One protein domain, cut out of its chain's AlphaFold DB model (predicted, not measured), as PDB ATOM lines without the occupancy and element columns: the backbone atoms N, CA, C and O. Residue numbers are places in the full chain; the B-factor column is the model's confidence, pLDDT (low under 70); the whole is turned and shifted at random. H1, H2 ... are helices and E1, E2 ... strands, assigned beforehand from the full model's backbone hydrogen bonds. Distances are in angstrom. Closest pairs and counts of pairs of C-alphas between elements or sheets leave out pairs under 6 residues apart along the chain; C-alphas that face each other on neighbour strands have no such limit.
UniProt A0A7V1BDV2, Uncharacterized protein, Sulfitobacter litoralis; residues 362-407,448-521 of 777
ATOM      1  N   SER A 362      74.930 -57.608-100.410       30.11
ATOM      2  CA  SER A 362      74.703 -58.869 -99.687       30.11
ATOM      3  C   SER A 362      74.019 -58.594 -98.340       30.11
ATOM      4  O   SER A 362      74.588 -58.833 -97.272       30.11
ATOM      5  N   GLU A 363      72.814 -58.019 -98.381       32.62
ATOM      6  CA  GLU A 363      71.966 -57.934 -97.188       32.62
ATOM      7  C   GLU A 363      71.544 -59.349 -96.771       32.62
ATOM      8  O   GLU A 363      71.170 -60.168 -97.607       32.62
ATOM      9  N   SER A 364      71.634 -59.662 -95.477       32.56
ATOM     10  CA  SER A 364      71.117 -60.923 -94.931       32.56
ATOM     11  C   SER A 364      69.634 -60.720 -94.625       32.56
ATOM     12  O   SER A 364      69.270 -60.276 -93.535       32.56
ATOM     13  N   GLU A 365      68.791 -60.952 -95.630       38.91
ATOM     14  CA  GLU A 365      67.380 -60.555 -95.644       38.91
ATOM     15  C   GLU A 365      66.533 -61.252 -94.565       38.91
ATOM     16  O   GLU A 365      65.880 -62.266 -94.795       38.91
ATOM     17  N   PHE A 366      66.464 -60.643 -93.380       37.16
ATOM     18  CA  PHE A 366      65.299 -60.765 -92.510       37.16
ATOM     19  C   PHE A 366      64.740 -59.370 -92.234       37.16
ATOM     20  O   PHE A 366      65.180 -58.668 -91.319       37.16
ATOM     21  N   GLN A 367      63.776 -58.971 -93.062       41.56
ATOM     22  CA  GLN A 367      62.973 -57.775 -92.844       41.56
ATOM     23  C   GLN A 367      61.814 -58.129 -91.911       41.56
ATOM     24  O   GLN A 367      61.104 -59.108 -92.136       41.56
ATOM     25  N   TYR A 368      61.630 -57.345 -90.852       42.38
ATOM     26  CA  TYR A 368      60.577 -57.562 -89.865       42.38
ATOM     27  C   TYR A 368      59.710 -56.312 -89.729       42.38
ATOM     28  O   TYR A 368      60.200 -55.262 -89.312       42.38
ATOM     29  N   THR A 369      58.432 -56.441 -90.077       45.38
ATOM     30  CA  THR A 369      57.445 -55.355 -90.056       45.38
ATOM     31  C   THR A 369      56.513 -55.481 -88.854       45.38
ATOM     32  O   THR A 369      56.022 -56.569 -88.550       45.38
ATOM     33  N   ARG A 370      56.224 -54.358 -88.190       50.56
ATOM     34  CA  ARG A 370      55.143 -54.232 -87.201       50.56
ATOM     35  C   ARG A 370      54.260 -53.033 -87.512       50.56
ATOM     36  O   ARG A 370      54.748 -52.004 -87.961       50.56
ATOM     37  N   SER A 371      52.980 -53.146 -87.170       57.56
ATOM     38  CA  SER A 371      52.073 -52.002 -87.165       57.56
ATOM     39  C   SER A 371      52.377 -51.068 -85.989       57.56
ATOM     40  O   SER A 371      52.658 -51.512 -84.869       57.56
ATOM     41  N   CYS A 372      52.253 -49.761 -86.206       64.31
ATOM     42  CA  CYS A 372      52.502 -48.737 -85.187       64.31
ATOM     43  C   CYS A 372      51.615 -48.894 -83.938       64.31
ATOM     44  O   CYS A 372      52.049 -48.594 -82.824       64.31
ATOM     45  N   ALA A 373      50.413 -49.456 -84.094       59.97
ATOM     46  CA  ALA A 373      49.520 -49.799 -82.990       59.97
ATOM     47  C   ALA A 373      50.128 -50.835 -82.022       59.97
ATOM     48  O   ALA A 373      49.858 -50.782 -80.822       59.97
ATOM     49  N   ALA A 374      50.971 -51.746 -82.520       54.94
ATOM     50  CA  ALA A 374      51.657 -52.765 -81.725       54.94
ATOM     51  C   ALA A 374      53.018 -52.305 -81.161       54.94
ATOM     52  O   ALA A 374      53.559 -52.975 -80.280       54.94
ATOM     53  N   GLU A 375      53.578 -51.191 -81.652       57.53
ATOM     54  CA  GLU A 375      54.802 -50.577 -81.110       57.53
ATOM     55  C   GLU A 375      54.491 -49.486 -80.068       57.53
ATOM     56  O   GLU A 375      55.093 -49.479 -78.995       57.53
ATOM     57  N   TYR A 376      53.526 -48.600 -80.346       65.12
ATOM     58  CA  TYR A 376      53.235 -47.416 -79.521       65.12
ATOM     59  C   TYR A 376      51.944 -47.514 -78.695       65.12
ATOM     60  O   TYR A 376      51.824 -46.838 -77.672       65.12
ATOM     61  N   GLY A 377      50.986 -48.355 -79.101       66.25
ATOM     62  CA  GLY A 377      49.705 -48.523 -78.408       66.25
ATOM     63  C   GLY A 377      48.830 -47.261 -78.376       66.25
ATOM     64  O   GLY A 377      48.948 -46.367 -79.215       66.25
ATOM     65  N   SER A 378      47.924 -47.205 -77.396       75.06
ATOM     66  CA  SER A 378      47.055 -46.053 -77.119       75.06
ATOM     67  C   SER A 378      47.809 -44.962 -76.349       75.06
ATOM     68  O   SER A 378      48.217 -45.170 -75.201       75.06
ATOM     69  N   VAL A 379      47.947 -43.780 -76.945       75.81
ATOM     70  CA  VAL A 379      48.642 -42.614 -76.387       75.81
ATOM     71  C   VAL A 379      47.674 -41.438 -76.285       75.81
ATOM     72  O   VAL A 379      47.000 -41.086 -77.249       75.81
ATOM     73  N   THR A 380      47.626 -40.768 -75.132       83.75
ATOM     74  CA  THR A 380      46.716 -39.633 -74.898       83.75
ATOM     75  C   THR A 380      46.821 -38.563 -75.996       83.75
ATOM     76  O   THR A 380      47.914 -38.187 -76.431       83.75
ATOM     77  N   ILE A 381      45.673 -38.060 -76.448       84.44
ATOM     78  CA  ILE A 381      45.579 -36.983 -77.442       84.44
ATOM     79  C   ILE A 381      45.930 -35.634 -76.770       84.44
ATOM     80  O   ILE A 381      45.514 -35.408 -75.628       84.44
ATOM     81  N   PRO A 382      46.696 -34.730 -77.418       84.44
ATOM     82  CA  PRO A 382      46.981 -33.402 -76.873       84.44
ATOM     83  C   PRO A 382      45.706 -32.582 -76.619       84.44
ATOM     84  O   PRO A 382      44.748 -32.640 -77.385       84.44
ATOM     85  N   GLY A 383      45.688 -31.790 -75.544       86.50
ATOM     86  CA  GLY A 383      44.504 -31.015 -75.157       86.50
ATOM     87  C   GLY A 383      44.059 -30.028 -76.243       86.50
ATOM     88  O   GLY A 383      44.864 -29.221 -76.697       86.50
ATOM     89  N   GLY A 384      42.781 -30.100 -76.626       85.50
ATOM     90  CA  GLY A 384      42.175 -29.331 -77.723       85.50
ATOM     91  C   GLY A 384      41.941 -30.160 -78.991       85.50
ATOM     92  O   GLY A 384      40.990 -29.898 -79.720       85.50
ATOM     93  N   PHE A 385      42.753 -31.195 -79.223       88.75
ATOM     94  CA  PHE A 385      42.685 -32.028 -80.422       88.75
ATOM     95  C   PHE A 385      41.697 -33.196 -80.261       88.75
ATOM     96  O   PHE A 385      41.426 -33.667 -79.153       88.75
ATOM     97  N   ARG A 386      41.182 -33.683 -81.391       90.94
ATOM     98  CA  ARG A 386      40.315 -34.864 -81.542       90.94
ATOM     99  C   ARG A 386      40.955 -35.832 -82.537       90.94
ATOM    100  O   ARG A 386      41.739 -35.392 -83.364       90.94
ATOM    101  N   GLY A 387      40.619 -37.118 -82.497       86.38
ATOM    102  CA  GLY A 387      41.131 -38.117 -83.445       86.38
ATOM    103  C   GLY A 387      41.286 -39.494 -82.804       86.38
ATOM    104  O   GLY A 387      40.662 -39.766 -81.775       86.38
ATOM    105  N   ALA A 388      42.119 -40.349 -83.396       81.56
ATOM    106  CA  ALA A 388      42.480 -41.640 -82.814       81.56
ATOM    107  C   ALA A 388      43.515 -41.480 -81.683       81.56
ATOM    108  O   ALA A 388      44.420 -40.647 -81.751       81.56
ATOM    109  N   ASP A 389      43.419 -42.308 -80.642       82.31
ATOM    110  CA  ASP A 389      44.438 -42.399 -79.589       82.31
ATOM    111  C   ASP A 389      45.613 -43.317 -79.981       82.31
ATOM    112  O   ASP A 389      46.678 -43.245 -79.373       82.31
ATOM    113  N   VAL A 390      45.467 -44.117 -81.036       75.56
ATOM    114  CA  VAL A 390      46.477 -45.038 -81.583       75.56
ATOM    115  C   VAL A 390      47.233 -44.423 -82.774       75.56
ATOM    116  O   VAL A 390      46.669 -43.637 -83.533       75.56
ATOM    117  N   PHE A 391      48.508 -44.795 -82.948       76.75
ATOM    118  CA  PHE A 391      49.295 -44.511 -84.159       76.75
ATOM    119  C   PHE A 391      49.100 -45.603 -85.221       76.75
ATOM    120  O   PHE A 391      49.086 -46.793 -84.901       76.75
ATOM    121  N   ILE A 392      48.985 -45.195 -86.483       73.62
ATOM    122  CA  ILE A 392      48.729 -46.039 -87.658       73.62
ATOM    123  C   ILE A 392      49.968 -46.001 -88.574       73.62
ATOM    124  O   ILE A 392      50.812 -45.113 -88.445       73.62
ATOM    125  N   GLY A 393      50.098 -46.994 -89.456       69.06
ATOM    126  CA  GLY A 393      51.252 -47.201 -90.332       69.06
ATOM    127  C   GLY A 393      52.147 -48.345 -89.856       69.06
ATOM    128  O   GLY A 393      51.766 -49.109 -88.961       69.06
ATOM    129  N   ASP A 394      53.342 -48.430 -90.440       62.94
ATOM    130  CA  ASP A 394      54.254 -49.567 -90.301       62.94
ATOM    131  C   ASP A 394      55.684 -49.157 -89.921       62.94
ATOM    132  O   ASP A 394      56.173 -48.072 -90.272       62.94
ATOM    133  N   THR A 395      56.383 -50.065 -89.234       55.31
ATOM    134  CA  THR A 395      57.800 -49.941 -88.878       55.31
ATOM    135  C   THR A 395      58.593 -51.178 -89.268       55.31
ATOM    136  O   THR A 395      58.220 -52.304 -88.937       55.31
ATOM    137  N   ASN A 396      59.711 -50.959 -89.970       53.47
ATOM    138  CA  ASN A 396      60.551 -52.026 -90.508       53.47
ATOM    139  C   ASN A 396      61.908 -52.085 -89.807       53.47
ATOM    140  O   ASN A 396      62.639 -51.093 -89.724       53.47
ATOM    141  N   TYR A 397      62.267 -53.289 -89.372       53.84
ATOM    142  CA  TYR A 397      63.546 -53.612 -88.760       53.84
ATOM    143  C   TYR A 397      64.356 -54.541 -89.658       53.84
ATOM    144  O   TYR A 397      63.825 -55.471 -90.264       53.84
ATOM    145  N   PHE A 398      65.657 -54.281 -89.695       45.00
ATOM    146  CA  PHE A 398      66.667 -55.001 -90.458       45.00
ATOM    147  C   PHE A 398      67.687 -55.583 -89.480       45.00
ATOM    148  O   PHE A 398      67.922 -55.003 -88.412       45.00
ATOM    149  N   ARG A 399      68.318 -56.706 -89.834       42.88
ATOM    150  CA  ARG A 399      69.341 -57.349 -89.001       42.88
ATOM    151  C   ARG A 399      70.707 -57.323 -89.686       42.88
ATOM    152  O   ARG A 399      70.895 -57.997 -90.692       42.88
ATOM    153  N   ASP A 400      71.669 -56.588 -89.129       39.03
ATOM    154  CA  ASP A 400      73.056 -56.612 -89.618       39.03
ATOM    155  C   ASP A 400      73.858 -57.721 -88.923       39.03
ATOM    156  O   ASP A 400      74.020 -57.732 -87.700       39.03
ATOM    157  N   TYR A 401      74.387 -58.648 -89.722       37.44
ATOM    158  CA  TYR A 401      75.224 -59.760 -89.272       37.44
ATOM    159  C   TYR A 401      76.730 -59.423 -89.252       37.44
ATOM    160  O   TYR A 401      77.534 -60.217 -88.758       37.44
ATOM    161  N   ASN A 402      77.155 -58.260 -89.764       31.31
ATOM    162  CA  ASN A 402      78.577 -57.958 -89.969       31.31
ATOM    163  C   ASN A 402      79.339 -57.562 -88.695       31.31
ATOM    164  O   ASN A 402      80.575 -57.562 -88.686       31.31
ATOM    165  N   ARG A 403      78.648 -57.266 -87.587       30.34
ATOM    166  CA  ARG A 403      79.292 -56.836 -86.336       30.34
ATOM    167  C   ARG A 403      79.807 -58.008 -85.489       30.34
ATOM    168  O   ARG A 403      79.339 -58.255 -84.380       30.34
ATOM    169  N   ARG A 404      80.822 -58.715 -86.001       28.44
ATOM    170  CA  ARG A 404      81.544 -59.784 -85.282       28.44
ATOM    171  C   ARG A 404      82.311 -59.250 -84.061       28.44
ATOM    172  O   ARG A 404      83.511 -58.997 -84.141       28.44
ATOM    173  N   GLU A 405      81.656 -59.156 -82.905       24.19
ATOM    174  CA  GLU A 405      82.371 -59.143 -81.622       24.19
ATOM    175  C   GLU A 405      82.953 -60.542 -81.360       24.19
ATOM    176  O   GLU A 405      82.237 -61.490 -81.041       24.19
ATOM    177  N   THR A 406      84.269 -60.694 -81.541       24.05
ATOM    178  CA  THR A 406      84.959 -61.987 -81.423       24.05
ATOM    179  C   THR A 406      85.093 -62.436 -79.968       24.05
ATOM    180  O   THR A 406      86.134 -62.246 -79.334       24.05
ATOM    181  N   TYR A 407      84.048 -63.077 -79.449       23.42
ATOM    182  CA  TYR A 407      84.143 -63.928 -78.268       23.42
ATOM    183  C   TYR A 407      84.751 -65.283 -78.653       23.42
ATOM    184  O   TYR A 407      84.164 -66.049 -79.413       23.42
ATOM    185  N   GLY A 448      68.120 -57.046 -77.913       35.38
ATOM    186  CA  GLY A 448      68.828 -58.090 -78.655       35.38
ATOM    187  C   GLY A 448      69.791 -57.516 -79.694       35.38
ATOM    188  O   GLY A 448      69.450 -56.570 -80.401       35.38
ATOM    189  N   ASP A 449      70.993 -58.083 -79.783       36.59
ATOM    190  CA  ASP A 449      72.045 -57.587 -80.672       36.59
ATOM    191  C   ASP A 449      71.696 -57.749 -82.167       36.59
ATOM    192  O   ASP A 449      71.179 -58.781 -82.608       36.59
ATOM    193  N   GLY A 450      72.040 -56.721 -82.951       39.72
ATOM    194  CA  GLY A 450      72.033 -56.743 -84.419       39.72
ATOM    195  C   GLY A 450      70.809 -56.143 -85.118       39.72
ATOM    196  O   GLY A 450      70.831 -56.065 -86.342       39.72
ATOM    197  N   TRP A 451      69.765 -55.706 -84.403       42.69
ATOM    198  CA  TRP A 451      68.562 -55.121 -85.021       42.69
ATOM    199  C   TRP A 451      68.622 -53.594 -85.142       42.69
ATOM    200  O   TRP A 451      68.903 -52.889 -84.172       42.69
ATOM    201  N   TYR A 452      68.283 -53.086 -86.326       45.59
ATOM    202  CA  TYR A 452      68.276 -51.667 -86.678       45.59
ATOM    203  C   TYR A 452      66.916 -51.293 -87.282       45.59
ATOM    204  O   TYR A 452      66.425 -51.981 -88.175       45.59
ATOM    205  N   LYS A 453      66.294 -50.204 -86.811       50.62
ATOM    206  CA  LYS A 453      65.054 -49.671 -87.403       50.62
ATOM    207  C   LYS A 453      65.418 -48.950 -88.705       50.62
ATOM    208  O   LYS A 453      66.166 -47.975 -88.662       50.62
ATOM    209  N   GLY A 454      64.961 -49.466 -89.846       51.72
ATOM    210  CA  GLY A 454      65.337 -48.968 -91.175       51.72
ATOM    211  C   GLY A 454      64.418 -47.859 -91.679       51.72
ATOM    212  O   GLY A 454      64.901 -46.839 -92.165       51.72
ATOM    213  N   PHE A 455      63.104 -48.018 -91.501       59.62
ATOM    214  CA  PHE A 455      62.140 -46.930 -91.676       59.62
ATOM    215  C   PHE A 455      60.983 -47.018 -90.673       59.62
ATOM    216  O   PHE A 455      60.689 -48.073 -90.106       59.62
ATOM    217  N   GLU A 456      60.342 -45.873 -90.450       69.31
ATOM    218  CA  GLU A 456      59.214 -45.682 -89.544       69.31
ATOM    219  C   GLU A 456      58.220 -44.726 -90.206       69.31
ATOM    220  O   GLU A 456      58.513 -43.541 -90.363       69.31
ATOM    221  N   ASN A 457      57.047 -45.246 -90.569       77.62
ATOM    222  CA  ASN A 457      55.949 -44.473 -91.149       77.62
ATOM    223  C   ASN A 457      54.781 -44.381 -90.153       77.62
ATOM    224  O   ASN A 457      53.625 -44.550 -90.528       77.62
ATOM    225  N   CYS A 458      55.091 -44.157 -88.872       78.31
ATOM    226  CA  CYS A 458      54.081 -44.008 -87.830       78.31
ATOM    227  C   CYS A 458      53.552 -42.588 -87.744       78.31
ATOM    228  O   CYS A 458      54.294 -41.653 -87.435       78.31
ATOM    229  N   GLU A 459      52.243 -42.449 -87.899       86.69
ATOM    230  CA  GLU A 459      51.545 -41.192 -87.674       86.69
ATOM    231  C   GLU A 459      50.087 -41.408 -87.250       86.69
ATOM    232  O   GLU A 459      49.569 -42.524 -87.237       86.69
ATOM    233  N   ARG A 460      49.436 -40.338 -86.796       86.69
ATOM    234  CA  ARG A 460      47.995 -40.304 -86.544       86.69
ATOM    235  C   ARG A 460      47.416 -38.971 -86.975       86.69
ATOM    236  O   ARG A 460      48.017 -37.925 -86.721       86.69
ATOM    237  N   GLU A 461      46.242 -39.034 -87.583       90.56
ATOM    238  CA  GLU A 461      45.452 -37.866 -87.953       90.56
ATOM    239  C   GLU A 461      44.686 -37.343 -86.730       90.56
ATOM    240  O   GLU A 461      44.077 -38.104 -85.968       90.56
ATOM    241  N   LEU A 462      44.724 -36.027 -86.543       90.44
ATOM    242  CA  LEU A 462      44.013 -35.288 -85.509       90.44
ATOM    243  C   LEU A 462      43.281 -34.092 -86.131       90.44
ATOM    244  O   LEU A 462      43.787 -33.474 -87.068       90.44
ATOM    245  N   THR A 463      42.132 -33.709 -85.572       92.44
ATOM    246  CA  THR A 463      41.447 -32.450 -85.901       92.44
ATOM    247  C   THR A 463      41.430 -31.469 -84.733       92.44
ATOM    248  O   THR A 463      41.445 -31.868 -83.563       92.44
ATOM    249  N   HIS A 464      41.421 -30.173 -85.043       93.62
ATOM    250  CA  HIS A 464      41.380 -29.069 -84.082       93.62
ATOM    251  C   HIS A 464      40.454 -27.949 -84.589       93.62
ATOM    252  O   HIS A 464      40.347 -27.731 -85.798       93.62
ATOM    253  N   ASP A 465      39.780 -27.241 -83.676       91.94
ATOM    254  CA  ASP A 465      38.914 -26.110 -84.031       91.94
ATOM    255  C   ASP A 465      39.757 -24.849 -84.262       91.94
ATOM    256  O   ASP A 465      40.322 -24.277 -83.327       91.94
ATOM    257  N   GLU A 466      39.819 -24.400 -85.512       91.12
ATOM    258  CA  GLU A 466      40.565 -23.220 -85.940       91.12
ATOM    259  C   GLU A 466      39.656 -22.004 -86.114       91.12
ATOM    260  O   GLU A 466      38.476 -22.115 -86.451       91.12
ATOM    261  N   ARG A 467      40.215 -20.805 -85.915       91.81
ATOM    262  CA  ARG A 467      39.480 -19.548 -86.083       91.81
ATOM    263  C   ARG A 467      40.373 -18.417 -86.579       91.81
ATOM    264  O   ARG A 467      41.448 -18.174 -86.037       91.81
ATOM    265  N   GLU A 468      39.876 -17.669 -87.558       92.81
ATOM    266  CA  GLU A 468      40.518 -16.474 -88.100       92.81
ATOM    267  C   GLU A 468      39.564 -15.271 -88.020       92.81
ATOM    268  O   GLU A 468      38.445 -15.311 -88.530       92.81
ATOM    269  N   ASP A 469      40.018 -14.173 -87.416       92.50
ATOM    270  CA  ASP A 469      39.317 -12.885 -87.402       92.50
ATOM    271  C   ASP A 469      40.123 -11.841 -88.193       92.50
ATOM    272  O   ASP A 469      41.330 -11.682 -87.992       92.50
ATOM    273  N   ARG A 470      39.452 -11.074 -89.061       91.12
ATOM    274  CA  ARG A 470      40.049  -9.972 -89.835       91.12
ATOM    275  C   ARG A 470      39.221  -8.695 -89.748       91.12
ATOM    276  O   ARG A 470      38.012  -8.740 -89.544       91.12
ATOM    277  N   THR A 471      39.857  -7.556 -90.011       92.38
ATOM    278  CA  THR A 471      39.193  -6.244 -90.095       92.38
ATOM    279  C   THR A 471      39.494  -5.590 -91.440       92.38
ATOM    280  O   THR A 471      40.645  -5.546 -91.871       92.38
ATOM    281  N   LEU A 472      38.454  -5.089 -92.106       90.75
ATOM    282  CA  LEU A 472      38.481  -4.533 -93.459       90.75
ATOM    283  C   LEU A 472      37.923  -3.102 -93.488       90.75
ATOM    284  O   LEU A 472      37.099  -2.716 -92.658       90.75
ATOM    285  N   ALA A 473      38.367  -2.306 -94.463       91.62
ATOM    286  CA  ALA A 473      37.868  -0.951 -94.679       91.62
ATOM    287  C   ALA A 473      36.493  -0.974 -95.367       91.62
ATOM    288  O   ALA A 473      36.303  -1.667 -96.366       91.62
ATOM    289  N   CYS A 474      35.539  -0.184 -94.873       90.25
ATOM    290  CA  CYS A 474      34.156  -0.236 -95.355       90.25
ATOM    291  C   CYS A 474      33.988   0.126 -96.836       90.25
ATOM    292  O   CYS A 474      33.104  -0.415 -97.493       90.25
ATOM    293  N   ALA A 475      34.874   0.956 -97.393       86.12
ATOM    294  CA  ALA A 475      34.860   1.360 -98.798       86.12
ATOM    295  C   ALA A 475      34.872   0.198 -99.822       86.12
ATOM    296  O   ALA A 475      34.484   0.427-100.966       86.12
ATOM    297  N   SER A 476      35.294  -1.021 -99.450       78.19
ATOM    298  CA  SER A 476      35.249  -2.197-100.339       78.19
ATOM    299  C   SER A 476      34.003  -3.075-100.177       78.19
ATOM    300  O   SER A 476      33.588  -3.696-101.151       78.19
ATOM    301  N   GLY A 477      33.415  -3.151 -98.976       81.00
ATOM    302  CA  GLY A 477      32.253  -4.009 -98.681       81.00
ATOM    303  C   GLY A 477      30.907  -3.275 -98.638       81.00
ATOM    304  O   GLY A 477      29.878  -3.848 -98.980       81.00
ATOM    305  N   TYR A 478      30.915  -1.990 -98.272       86.94
ATOM    306  CA  TYR A 478      29.726  -1.175 -98.021       86.94
ATOM    307  C   TYR A 478      29.790   0.159 -98.788       86.94
ATOM    308  O   TYR A 478      30.057   1.205 -98.195       86.94
ATOM    309  N   PRO A 479      29.505   0.176-100.109       83.88
ATOM    310  CA  PRO A 479      29.645   1.377-100.944       83.88
ATOM    311  C   PRO A 479      28.786   2.576-100.509       83.88
ATOM    312  O   PRO A 479      29.117   3.717-100.819       83.88
ATOM    313  N   SER A 480      27.686   2.329 -99.791       86.44
ATOM    314  CA  SER A 480      26.814   3.364 -99.217       86.44
ATOM    315  C   SER A 480      27.310   3.932 -97.882       86.44
ATOM    316  O   SER A 480      26.812   4.967 -97.456       86.44
ATOM    317  N   HIS A 481      28.261   3.266 -97.222       90.19
ATOM    318  CA  HIS A 481      28.800   3.614 -95.905       90.19
ATOM    319  C   HIS A 481      30.337   3.456 -95.918       90.19
ATOM    320  O   HIS A 481      30.873   2.586 -95.234       90.19
ATOM    321  N   PRO A 482      31.071   4.236 -96.738       89.19
ATOM    322  CA  PRO A 482      32.470   3.949 -97.071       89.19
ATOM    323  C   PRO A 482      33.476   4.235 -95.942       89.19
ATOM    324  O   PRO A 482      34.618   3.780 -96.025       89.19
ATOM    325  N   ASN A 483      33.085   4.982 -94.906       89.06
ATOM    326  CA  ASN A 483      33.965   5.371 -93.804       89.06
ATOM    327  C   ASN A 483      33.941   4.316 -92.684       89.06
ATOM    328  O   ASN A 483      32.924   3.670 -92.446       89.06
ATOM    329  N   GLY A 484      35.051   4.176 -91.953       89.44
ATOM    330  CA  GLY A 484      35.183   3.211 -90.854       89.44
ATOM    331  C   GLY A 484      35.639   1.816 -91.300       89.44
ATOM    332  O   GLY A 484      36.197   1.639 -92.389       89.44
ATOM    333  N   SER A 485      35.424   0.825 -90.434       90.25
ATOM    334  CA  SER A 485      35.801  -0.575 -90.677       90.25
ATOM    335  C   SER A 485      34.730  -1.574 -90.235       90.25
ATOM    336  O   SER A 485      33.925  -1.299 -89.342       90.25
ATOM    337  N   TYR A 486      34.765  -2.766 -90.821       91.88
ATOM    338  CA  TYR A 486      33.981  -3.923 -90.394       91.88
ATOM    339  C   TYR A 486      34.911  -5.110 -90.133       91.88
ATOM    340  O   TYR A 486      35.982  -5.217 -90.735       91.88
ATOM    341  N   SER A 487      34.520  -5.970 -89.204       91.00
ATOM    342  CA  SER A 487      35.251  -7.167 -88.809       91.00
ATOM    343  C   SER A 487      34.488  -8.405 -89.257       91.00
ATOM    344  O   SER A 487      33.262  -8.472 -89.153       91.00
ATOM    345  N   GLN A 488      35.228  -9.383 -89.764       91.81
ATOM    346  CA  GLN A 488      34.701 -10.681 -90.153       91.81
ATOM    347  C   GLN A 488      35.459 -11.777 -89.418       91.81
ATOM    348  O   GLN A 488      36.683 -11.709 -89.313       91.81
ATOM    349  N   GLY A 489      34.728 -12.781 -88.956       91.12
ATOM    350  CA  GLY A 489      35.279 -14.037 -88.468       91.12
ATOM    351  C   GLY A 489      35.072 -15.142 -89.498       91.12
ATOM    352  O   GLY A 489      34.194 -15.052 -90.363       91.12
ATOM    353  N   ARG A 490      35.871 -16.195 -89.388       92.69
ATOM    354  CA  ARG A 490      35.550 -17.523 -89.900       92.69
ATOM    355  C   ARG A 490      36.107 -18.575 -88.954       92.69
ATOM    356  O   ARG A 490      37.236 -18.454 -88.484       92.69
ATOM    357  N   ASP A 491      35.311 -19.602 -88.719       91.75
ATOM    358  CA  ASP A 491      35.751 -20.819 -88.049       91.75
ATOM    359  C   ASP A 491      36.199 -21.837 -89.118       91.75
ATOM    360  O   ASP A 491      35.850 -21.720 -90.302       91.75
ATOM    361  N   GLY A 492      36.989 -22.829 -88.736       90.25
ATOM    362  CA  GLY A 492      37.452 -23.894 -89.620       90.25
ATOM    363  C   GLY A 492      37.863 -25.134 -88.840       90.25
ATOM    364  O   GLY A 492      38.047 -25.078 -87.627       90.25
ATOM    365  N   GLU A 493      38.018 -26.258 -89.532       92.75
ATOM    366  CA  GLU A 493      38.609 -27.463 -88.943       92.75
ATOM    367  C   GLU A 493      40.028 -27.635 -89.489       92.75
ATOM    368  O   GLU A 493      40.238 -27.744 -90.701       92.75
ATOM    369  N   GLY A 494      41.010 -27.571 -88.590       90.56
ATOM    370  CA  GLY A 494      42.414 -27.821 -88.885       90.56
ATOM    371  C   GLY A 494      42.713 -29.311 -88.794       90.56
ATOM    372  O   GLY A 494      42.364 -29.951 -87.804       90.56
ATOM    373  N   PHE A 495      43.376 -29.848 -89.814       90.94
ATOM    374  CA  PHE A 495      43.807 -31.241 -89.909       90.94
ATOM    375  C   PHE A 495      45.309 -31.314 -89.640       90.94
ATOM    376  O   PHE A 495      46.090 -30.548 -90.218       90.94
ATOM    377  N   TYR A 496      45.688 -32.202 -88.724       91.31
ATOM    378  CA  TYR A 496      47.024 -32.287 -88.153       91.31
ATOM    379  C   TYR A 496      47.530 -33.725 -88.094       91.31
ATOM    380  O   TYR A 496      46.957 -34.567 -87.402       91.31
ATOM    381  N   THR A 497      48.682 -33.973 -88.694       90.19
ATOM    382  CA  THR A 497      49.431 -35.217 -88.549       90.19
ATOM    383  C   THR A 497      50.332 -35.140 -87.314       90.19
ATOM    384  O   THR A 497      51.054 -34.166 -87.099       90.19
ATOM    385  N   GLN A 498      50.321 -36.172 -86.468       86.75
ATOM    386  CA  GLN A 498      51.266 -36.326 -85.357       86.75
ATOM    387  C   GLN A 498      52.083 -37.611 -85.521       86.75
ATOM    388  O   GLN A 498      51.512 -38.690 -85.648       86.75
ATOM    389  N   ARG A 499      53.415 -37.509 -85.427       86.25
ATOM    390  CA  ARG A 499      54.352 -38.649 -85.351       86.25
ATOM    391  C   ARG A 499      54.707 -38.994 -83.897       86.25
ATOM    392  O   ARG A 499      54.632 -38.099 -83.047       86.25
ATOM    393  N   PRO A 500      55.112 -40.240 -83.576       76.88
ATOM    394  CA  PRO A 500      55.542 -40.624 -82.233       76.88
ATOM    395  C   PRO A 500      56.583 -39.669 -81.634       76.88
ATOM    396  O   PRO A 500      57.550 -39.277 -82.281       76.88
ATOM    397  N   GLY A 501      56.354 -39.240 -80.390       74.62
ATOM    398  CA  GLY A 501      57.208 -38.274 -79.681       74.62
ATOM    399  C   GLY A 501      57.188 -36.829 -80.215       74.62
ATOM    400  O   GLY A 501      57.727 -35.942 -79.555       74.62
ATOM    401  N   GLY A 502      56.563 -36.563 -81.366       78.25
ATOM    402  CA  GLY A 502      56.428 -35.227 -81.950       78.25
ATOM    403  C   GLY A 502      55.208 -34.454 -81.444       78.25
ATOM    404  O   GLY A 502      54.256 -35.024 -80.907       78.25
ATOM    405  N   SER A 503      55.204 -33.137 -81.657       84.50
ATOM    406  CA  SER A 503      53.979 -32.324 -81.597       84.50
ATOM    407  C   SER A 503      53.173 -32.486 -82.896       84.50
ATOM    408  O   SER A 503      53.792 -32.731 -83.931       84.50
ATOM    409  N   PRO A 504      51.836 -32.316 -82.889       90.12
ATOM    410  CA  PRO A 504      51.048 -32.289 -84.123       90.12
ATOM    411  C   PRO A 504      51.512 -31.161 -85.060       90.12
ATOM    412  O   PRO A 504      51.661 -30.016 -84.623       90.12
ATOM    413  N   SER A 505      51.727 -31.472 -86.337       90.44
ATOM    414  CA  SER A 505      51.982 -30.503 -87.409       90.44
ATOM    415  C   SER A 505      50.698 -30.228 -88.181       90.44
ATOM    416  O   SER A 505      49.964 -31.159 -88.482       90.44
ATOM    417  N   LEU A 506      50.421 -28.958 -88.488       89.81
ATOM    418  CA  LEU A 506      49.267 -28.567 -89.300       89.81
ATOM    419  C   LEU A 506      49.525 -28.890 -90.774       89.81
ATOM    420  O   LEU A 506      50.492 -28.374 -91.339       89.81
ATOM    421  N   ASP A 507      48.612 -29.630 -91.401       89.56
ATOM    422  CA  ASP A 507      48.689 -29.968 -92.825       89.56
ATOM    423  C   ASP A 507      47.755 -29.086 -93.667       89.56
ATOM    424  O   ASP A 507      48.148 -28.563 -94.711       89.56
ATOM    425  N   THR A 508      46.516 -28.870 -93.208       89.88
ATOM    426  CA  THR A 508      45.523 -28.023 -93.894       89.88
ATOM    427  C   THR A 508      44.432 -27.526 -92.941       89.88
ATOM    428  O   THR A 508      44.209 -28.116 -91.889       89.88
ATOM    429  N   ILE A 509      43.724 -26.450 -93.307       89.56
ATOM    430  CA  ILE A 509      42.533 -25.968 -92.587       89.56
ATOM    431  C   ILE A 509      41.374 -25.821 -93.573       89.56
ATOM    432  O   ILE A 509      41.458 -25.050 -94.536       89.56
ATOM    433  N   VAL A 510      40.269 -26.518 -93.305       90.38
ATOM    434  CA  VAL A 510      39.013 -26.373 -94.047       90.38
ATOM    435  C   VAL A 510      38.210 -25.235 -93.423       90.38
ATOM    436  O   VAL A 510      37.567 -25.384 -92.385       90.38
ATOM    437  N   TRP A 511      38.278 -24.070 -94.060       89.31
ATOM    438  CA  TRP A 511      37.647 -22.839 -93.593       89.31
ATOM    439  C   TRP A 511      36.185 -22.702 -94.024       89.31
ATOM    440  O   TRP A 511      35.866 -22.846 -95.205       89.31
ATOM    441  N   GLN A 512      35.323 -22.291 -93.094       89.25
ATOM    442  CA  GLN A 512      33.956 -21.868 -93.397       89.25
ATOM    443  C   GLN A 512      33.918 -20.472 -94.061       89.25
ATOM    444  O   GLN A 512      34.909 -19.726 -94.027       89.25
ATOM    445  N   PRO A 513      32.785 -20.082 -94.683       90.56
ATOM    446  CA  PRO A 513      32.605 -18.741 -95.233       90.56
ATOM    447  C   PRO A 513      32.762 -17.632 -94.182       90.56
ATOM    448  O   PRO A 513      32.345 -17.769 -93.033       90.56
ATOM    449  N   TRP A 514      33.316 -16.493 -94.604       89.62
ATOM    450  CA  TRP A 514      33.444 -15.300 -93.764       89.62
ATOM    451  C   TRP A 514      32.075 -14.748 -93.354       89.62
ATOM    452  O   TRP A 514      31.288 -14.343 -94.212       89.62
ATOM    453  N   TYR A 515      31.834 -14.639 -92.048       87.56
ATOM    454  CA  TYR A 515      30.651 -14.001 -91.472       87.56
ATOM    455  C   TYR A 515      31.031 -12.703 -90.747       87.56
ATOM    456  O   TYR A 515      32.163 -12.526 -90.299       87.56
ATOM    457  N   GLU A 516      30.106 -11.748 -90.655       87.12
ATOM    458  CA  GLU A 516      30.366 -10.460 -90.003       87.12
ATOM    459  C   GLU A 516      30.306 -10.591 -88.472       87.12
ATOM    460  O   GLU A 516      29.298 -11.022 -87.916       87.12
ATOM    461  N   THR A 517      31.391 -10.214 -87.789       89.00
ATOM    462  CA  THR A 517      31.509 -10.232 -86.318       89.00
ATOM    463  C   THR A 517      31.297  -8.855 -85.690       89.00
ATOM    464  O   THR A 517      30.987  -8.762 -84.502       89.00
ATOM    465  N   GLY A 518      31.414  -7.776 -86.468       88.06
ATOM    466  CA  GLY A 518      31.101  -6.420 -86.025       88.06
ATOM    467  C   GLY A 518      31.207  -5.403 -87.155       88.06
ATOM    468  O   GLY A 518      32.015  -5.559 -88.064       88.06
ATOM    469  N   ASN A 519      30.407  -4.340 -87.104       90.31
ATOM    470  CA  ASN A 519      30.317  -3.363 -88.187       90.31
ATOM    471  C   ASN A 519      30.269  -1.935 -87.629       90.31
ATOM    472  O   ASN A 519      29.410  -1.613 -86.808       90.31
ATOM    473  N   SER A 520      31.201  -1.085 -88.069       88.81
ATOM    474  CA  SER A 520      31.248   0.344 -87.727       88.81
ATOM    475  C   SER A 520      31.164   1.252 -88.958       88.81
ATOM    476  O   SER A 520      31.515   2.427 -88.878       88.81
ATOM    477  N   CYS A 521      30.713   0.718 -90.096       91.50
ATOM    478  CA  CYS A 521      30.643   1.445 -91.356       91.50
ATOM    479  C   CYS A 521      29.671   2.623 -91.281       91.50
ATOM    480  O   CYS A 521      28.543   2.480 -90.802       91.50
TER     481      CYS A 521
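AT A GLANCE: This is residues 362 to 407 and 448 to 521 of the 777 residues of an uncharacterized protein of Sulfitobacter litoralis (UniProt A0A7V1BDV2). This is a long, thin rod of strands: long E4 and E5 run side by side as a twisted ribbon, with E6 and E7 beside different parts of E5, and a small sheet, E1-E2-E3, extends the rod at the other end from H2. The 120 printed residues have two named helices and seven named strands, in the order E1 H1 E2 E3 E4 H2 E5 E6 E7; the class is mostly strand, with antiparallel pairs. The whole is extended, with a radius of gyration of the C-alphas of 25.3 A and spans of 89 by 28 by 20 A.

HOW THE PARTS SIT: In the branched sheet, E4, residues 460 to 473, lies on one side of E5, residues 485 to 498, with N 466 and O 492 2.8 A apart. On the other side are E6, residues 505 to 511, in a hairpin with E5 (N 495 to O 508, 2.8 A), and E7, residues 515 to 519 (N 487 to O 518, 2.8 A). H2, residues 474 to 477, only grazes this sheet; the closest C-alphas of H2 and E5, Cys 474 and Ser 485, are 5.0 A apart. Residues 386 to 387 pair antiparallel with residues 462 to 463 of E4. In the other sheet, inner strand E2, residues 394 to 399, has E1, residues 368 to 371 (N 370 to O 395, 3.0 A), and E3, residues 451 to 456 (N 398 to O 452, 2.9 A), as neighbours. H1, residues 372 to 376, only grazes it. E3 and E4 are apart.

IN THESE COORDINATES: E4 is 41.4 A long, from C-alpha 460 at (47.995, -40.304, -86.544), and E5 39.3 A. E1 begins at (60.577, -57.562, -89.865); E7 ends at (30.317, -3.363, -88.187).

THE WHOLE: The C-alphas of Tyr 407 and Ser 480, the two farthest apart, are 90.8 A apart. Residues 408 to 447 are not printed; C-alphas 407 and 448 are 16.4 A apart. The link from H1 to E2 is long. pLDDT is under 70 in residues 362 to 377, 393 to 407 and 448 to 456.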